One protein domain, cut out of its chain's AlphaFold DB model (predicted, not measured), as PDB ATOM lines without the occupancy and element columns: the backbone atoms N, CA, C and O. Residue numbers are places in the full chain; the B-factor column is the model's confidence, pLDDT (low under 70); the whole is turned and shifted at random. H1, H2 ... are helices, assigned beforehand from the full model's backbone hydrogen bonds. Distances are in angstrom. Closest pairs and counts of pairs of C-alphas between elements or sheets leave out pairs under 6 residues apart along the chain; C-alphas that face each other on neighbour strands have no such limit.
ATOM      1  N   VAL A 100     -20.897   9.384  44.772       53.50
ATOM      2  CA  VAL A 100     -20.761   8.536  43.580       53.50
ATOM      3  C   VAL A 100     -21.230   9.268  42.323       53.50
ATOM      4  O   VAL A 100     -20.568   9.178  41.292       53.50
ATOM      5  N   SER A 101     -22.333  10.019  42.391       60.50
ATOM      6  CA  SER A 101     -22.817  10.788  41.243       60.50
ATOM      7  C   SER A 101     -21.989  12.050  40.999       60.50
ATOM      8  O   SER A 101     -21.811  12.406  39.843       60.50
ATOM      9  N   GLN A 102     -21.398  12.669  42.028       59.19
ATOM     10  CA  GLN A 102     -20.427  13.765  41.863       59.19
ATOM     11  C   GLN A 102     -19.158  13.272  41.161       59.19
ATOM     12  O   GLN A 102     -18.710  13.873  40.188       59.19
ATOM     13  N   ALA A 103     -18.601  12.141  41.607       68.06
ATOM     14  CA  ALA A 103     -17.443  11.531  40.959       68.06
ATOM     15  C   ALA A 103     -17.752  11.121  39.509       68.06
ATOM     16  O   ALA A 103     -16.944  11.370  38.616       68.06
ATOM     17  N   ALA A 104     -18.931  10.542  39.263       72.19
ATOM     18  CA  ALA A 104     -19.379  10.215  37.914       72.19
ATOM     19  C   ALA A 104     -19.553  11.476  37.049       72.19
ATOM     20  O   ALA A 104     -19.048  11.499  35.930       72.19
ATOM     21  N   SER A 105     -20.179  12.537  37.571       70.94
ATOM     22  CA  SER A 105     -20.361  13.810  36.859       70.94
ATOM     23  C   SER A 105     -19.020  14.420  36.468       70.94
ATOM     24  O   SER A 105     -18.801  14.692  35.297       70.94
ATOM     25  N   HIS A 106     -18.061  14.507  37.393       74.44
ATOM     26  CA  HIS A 106     -16.721  15.022  37.092       74.44
ATOM     27  C   HIS A 106     -15.962  14.210  36.035       74.44
ATOM     28  O   HIS A 106     -15.095  14.751  35.348       74.44
ATOM     29  N   LEU A 107     -16.237  12.908  35.914       80.12
ATOM     30  CA  LEU A 107     -15.680  12.085  34.840       80.12
ATOM     31  C   LEU A 107     -16.384  12.353  33.509       80.12
ATOM     32  O   LEU A 107     -15.703  12.444  32.492       80.12
ATOM     33  N   VAL A 108     -17.708  12.503  33.519       85.56
ATOM     34  CA  VAL A 108     -18.519  12.782  32.326       85.56
ATOM     35  C   VAL A 108     -18.250  14.185  31.776       85.56
ATOM     36  O   VAL A 108     -18.077  14.319  30.573       85.56
ATOM     37  N   ASP A 109     -18.103  15.199  32.631       84.12
ATOM     38  CA  ASP A 109     -17.829  16.596  32.246       84.12
ATOM     39  C   ASP A 109     -16.514  16.769  31.468       84.12
ATOM     40  O   ASP A 109     -16.290  17.774  30.794       84.12
ATOM     41  N   ARG A 110     -15.611  15.790  31.577       89.00
ATOM     42  CA  ARG A 110     -14.319  15.767  30.882       89.00
ATOM     43  C   ARG A 110     -14.383  15.093  29.514       89.00
ATOM     44  O   ARG A 110     -13.363  15.059  28.829       89.00
ATOM     45  N   LEU A 111     -15.523  14.511  29.156       91.56
ATOM     46  CA  LEU A 111     -15.733  13.775  27.919       91.56
ATOM     47  C   LEU A 111     -16.676  14.565  27.019       91.56
ATOM     48  O   LEU A 111     -17.643  15.170  27.478       91.56
ATOM     49  N   ASP A 112     -16.420  14.530  25.717       90.81
ATOM     50  CA  ASP A 112     -17.411  14.989  24.754       90.81
ATOM     51  C   ASP A 112     -18.500  13.923  24.531       90.81
ATOM     52  O   ASP A 112     -18.431  12.787  25.014       90.81
ATOM     53  N   LYS A 113     -19.543  14.288  23.778       87.44
ATOM     54  CA  LYS A 113     -20.678  13.398  23.498       87.44
ATOM     55  C   LYS A 113     -20.249  12.083  22.835       87.44
ATOM     56  O   LYS A 113     -20.872  11.048  23.074       87.44
ATOM     57  N   GLU A 114     -19.224  12.119  21.987       91.56
ATOM     58  CA  GLU A 114     -18.760  10.946  21.253       91.56
ATOM     59  C   GLU A 114     -18.001   9.992  22.184       91.56
ATOM     60  O   GLU A 114     -18.240   8.780  22.179       91.56
ATOM     61  N   ASP A 115     -17.165  10.540  23.061       92.25
ATOM     62  CA  ASP A 115     -16.412   9.789  24.058       92.25
ATOM     63  C   ASP A 115     -17.298   9.194  25.156       92.25
ATOM     64  O   ASP A 115     -17.068   8.050  25.567       92.25
ATOM     65  N   VAL A 116     -18.363   9.889  25.574       92.06
ATOM     66  CA  VAL A 116     -19.386   9.311  26.467       92.06
ATOM     67  C   VAL A 116     -20.032   8.087  25.815       92.06
ATOM     68  O   VAL A 116     -20.157   7.041  26.455       92.06
ATOM     69  N   GLY A 117     -20.381   8.170  24.527       91.38
ATOM     70  CA  GLY A 117     -20.938   7.041  23.779       91.38
ATOM     71  C   GLY A 117     -19.994   5.834  23.737       91.38
ATOM     72  O   GLY A 117     -20.401   4.708  24.036       91.38
ATOM     73  N   ARG A 118     -18.708   6.062  23.443       93.44
ATOM     74  CA  ARG A 118     -17.679   5.004  23.430       93.44
ATOM     75  C   ARG A 118     -17.443   4.397  24.814       93.44
ATOM     76  O   ARG A 118     -17.144   3.203  24.919       93.44
ATOM     77  N   LEU A 119     -17.524   5.203  25.872       92.75
ATOM     78  CA  LEU A 119     -17.408   4.723  27.245       92.75
ATOM     79  C   LEU A 119     -18.587   3.812  27.591       92.75
ATOM     80  O   LEU A 119     -18.353   2.686  28.026       92.75
ATOM     81  N   LEU A 120     -19.821   4.250  27.335       90.94
ATOM     82  CA  LEU A 120     -21.030   3.460  27.595       90.94
ATOM     83  C   LEU A 120     -20.995   2.108  26.878       90.94
ATOM     84  O   LEU A 120     -21.245   1.080  27.501       90.94
ATOM     85  N   ASP A 121     -20.597   2.091  25.606       92.56
ATOM     86  CA  ASP A 121     -20.436   0.863  24.821       92.56
ATOM     87  C   ASP A 121     -19.390  -0.093  25.435       92.56
ATOM     88  O   ASP A 121     -19.588  -1.307  25.532       92.56
ATOM     89  N   ARG A 122     -18.274   0.444  25.943       93.62
ATOM     90  CA  ARG A 122     -17.239  -0.351  26.621       93.62
ATOM     91  C   ARG A 122     -17.704  -0.909  27.964       93.62
ATOM     92  O   ARG A 122     -17.416  -2.068  28.250       93.62
ATOM     93  N   VAL A 123     -18.402  -0.110  28.771       93.12
ATOM     94  CA  VAL A 123     -18.950  -0.573  30.053       93.12
ATOM     95  C   VAL A 123     -20.018  -1.637  29.793       93.12
ATOM     96  O   VAL A 123     -19.963  -2.686  30.418       93.12
ATOM     97  N   ALA A 124     -20.896  -1.446  28.805       92.81
ATOM     98  CA  ALA A 124     -21.942  -2.409  28.452       92.81
ATOM     99  C   ALA A 124     -21.386  -3.756  27.969       92.81
ATOM    100  O   ALA A 124     -21.943  -4.802  28.295       92.81
ATOM    101  N   ARG A 125     -20.264  -3.757  27.237       93.00
ATOM    102  CA  ARG A 125     -19.574  -5.003  26.863       93.00
ATOM    103  C   ARG A 125     -19.031  -5.774  28.064       93.00
ATOM    104  O   ARG A 125     -19.087  -6.999  28.066       93.00
ATOM    105  N   ASN A 126     -18.476  -5.066  29.045       93.81
ATOM    106  CA  ASN A 126     -17.843  -5.679  30.215       93.81
ATOM    107  C   ASN A 126     -18.843  -5.996  31.339       93.81
ATOM    108  O   ASN A 126     -18.567  -6.856  32.168       93.81
ATOM    109  N   HIS A 127     -19.996  -5.326  31.333       92.06
ATOM    110  CA  HIS A 127     -21.085  -5.444  32.301       92.06
ATOM    111  C   HIS A 127     -22.438  -5.515  31.571       92.06
ATOM    112  O   HIS A 127     -23.185  -4.531  31.555       92.06
ATOM    113  N   PRO A 128     -22.774  -6.647  30.919       89.44
ATOM    114  CA  PRO A 128     -23.984  -6.771  30.101       89.44
ATOM    115  C   PRO A 128     -25.294  -6.484  30.851       89.44
ATOM    116  O   PRO A 128     -26.287  -6.092  30.237       89.44
ATOM    117  N   GLU A 129     -25.306  -6.642  32.176       88.69
ATOM    118  CA  GLU A 129     -26.443  -6.359  33.052       88.69
ATOM    119  C   GLU A 129     -26.938  -4.908  32.958       88.69
ATOM    120  O   GLU A 129     -28.139  -4.653  33.077       88.69
ATOM    121  N   ILE A 130     -26.049  -3.954  32.667       89.94
ATOM    122  CA  ILE A 130     -26.409  -2.533  32.615       89.94
ATOM    123  C   ILE A 130     -27.236  -2.191  31.372       89.94
ATOM    124  O   ILE A 130     -27.914  -1.168  31.349       89.94
ATOM    125  N   VAL A 131     -27.211  -3.033  30.331       90.69
ATOM    126  CA  VAL A 131     -27.941  -2.784  29.076       90.69
ATOM    127  C   VAL A 131     -29.445  -2.719  29.332       90.69
ATOM    128  O   VAL A 131     -30.137  -1.875  28.763       90.69
ATOM    129  N   ALA A 132     -29.953  -3.580  30.217       87.25
ATOM    130  CA  ALA A 132     -31.355  -3.556  30.619       87.25
ATOM    131  C   ALA A 132     -31.710  -2.255  31.358       87.25
ATOM    132  O   ALA A 132     -32.786  -1.702  31.141       87.25
ATOM    133  N   TRP A 133     -30.795  -1.741  32.185       85.25
ATOM    134  CA  TRP A 133     -30.987  -0.483  32.911       85.25
ATOM    135  C   TRP A 133     -30.965   0.727  31.981       85.25
ATOM    136  O   TRP A 133     -31.848   1.570  32.080       85.25
ATOM    137  N   ILE A 134     -30.021   0.782  31.035       87.12
ATOM    138  CA  ILE A 134     -29.942   1.859  30.036       87.12
ATOM    139  C   ILE A 134     -31.233   1.918  29.211       87.12
ATOM    140  O   ILE A 134     -31.779   2.999  29.008       87.12
ATOM    141  N   ARG A 135     -31.752   0.764  28.771       85.25
ATOM    142  CA  ARG A 135     -33.032   0.696  28.048       85.25
ATOM    143  C   ARG A 135     -34.186   1.243  28.884       85.25
ATOM    144  O   ARG A 135     -34.897   2.125  28.421       85.25
ATOM    145  N   ALA A 136     -34.323   0.766  30.122       83.81
ATOM    146  CA  ALA A 136     -35.369   1.235  31.023       83.81
ATOM    147  C   ALA A 136     -35.272   2.748  31.304       83.81
ATOM    148  O   ALA A 136     -36.298   3.402  31.457       83.81
ATOM    149  N   GLU A 137     -34.063   3.314  31.358       81.88
ATOM    150  CA  GLU A 137     -33.861   4.754  31.548       81.88
ATOM    151  C   GLU A 137     -34.316   5.573  30.334       81.88
ATOM    152  O   GLU A 137     -35.051   6.546  30.497       81.88
ATOM    153  N   LEU A 138     -33.940   5.147  29.123       83.81
ATOM    154  CA  LEU A 138     -34.350   5.799  27.874       83.81
ATOM    155  C   LEU A 138     -35.874   5.781  27.689       83.81
ATOM    156  O   LEU A 138     -36.444   6.761  27.216       83.81
ATOM    157  N   ASP A 139     -36.537   4.706  28.119       80.00
ATOM    158  CA  ASP A 139     -38.000   4.601  28.072       80.00
ATOM    159  C   ASP A 139     -38.691   5.549  29.074       80.00
ATOM    160  O   ASP A 139     -39.792   6.038  28.818       80.00
ATOM    161  N   ARG A 140     -38.058   5.831  30.224       72.19
ATOM    162  CA  ARG A 140     -38.584   6.757  31.248       72.19
ATOM    163  C   ARG A 140     -38.318   8.225  30.931       72.19
ATOM    164  O   ARG A 140     -39.013   9.092  31.458       72.19
ATOM    165  N   SER A 141     -37.281   8.525  30.163       61.41
ATOM    166  CA  SER A 141     -36.861   9.888  29.837       61.41
ATOM    167  C   SER A 141     -36.337   9.921  28.403       61.41
ATOM    168  O   SER A 141     -35.136   9.753  28.196       61.41
TER     169      SER A 141
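AT A GLANCE: This is residues 100 to 141 of the 143 residues of the protein "SWIM-type domain-containing protein" of Rhodothermales bacterium (UniProt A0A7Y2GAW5). Three helices make an open U-shaped frame, with H2, the longest by residues, as the base and H1 and H3 as two arms that meet it in corners near its two ends. The arms stay apart from each other, leaving the space between them open, and residues 100 to 106 of H1 and residues 135 to 141, of which 135 to 140 belong to H3, stick out free. The printed part has 42 residues with three named helices, in the order H1, H2, H3, and no named strand; the class is all helix. The whole is only just loose, close to compact, with a radius of gyration of the C-alphas of 11.1 A and spans of 26 by 22 by 20 A.

IN THESE COORDINATES: Find C-alpha 100 at (-20.761, 8.536, 43.580); there H1 begins, and it takes in residues 100 to 108, 12.2 A from first to last C-alpha. Go on past residues 109 to 112 to C-alpha 113 at (-20.678, 13.398, 23.498), where H2 begins; it takes in residues 113 to 126 and is 20.4 A long from first to last C-alpha. After residues 127 to 129 comes H3, residues 130 to 140, 15.4 A from first to last C-alpha, and it ends at C-alpha 140 at (-38.584, 6.757, 31.248).

HOW THE PARTS SIT: Look first at Val 108 and Val 116, the closest C-alphas of H1 and H2, 6.9 A apart. These two helices are close but not clearly touching, with 1 pair of C-alphas within 8 A. Their lines stand at a steep tilt of 55 degrees, and they run opposite ways. Then go along H2 to Ala 124, whose C-alpha is 6.0 A from that of Val 131, the closest pair of H2 and H3. H2 and H3 too are close but not clearly touching, with 2 pairs of C-alphas within 8 A. They run opposite ways at a steep tilt of 48 degrees. H1 and H3 are apart. In H1, H2 and H3 you will find every backbone O i to N i+4 pair within hydrogen-bond range.

THE WHOLE: Take Arg 110 and Asp 139 for the two C-alphas farthest apart, 26.3 A from each other; the first and last printed C-alphas, those of Val 100 and Ser 141, are 21.2 A apart. The printed part has no cut, and the links H1 to H2 and H2 to H3 are both tight. In the B-factor column the mean pLDDT of the printed part is 84.0, and the model's confidence is low, under 70, at residues 100 to 103 and at residue 141.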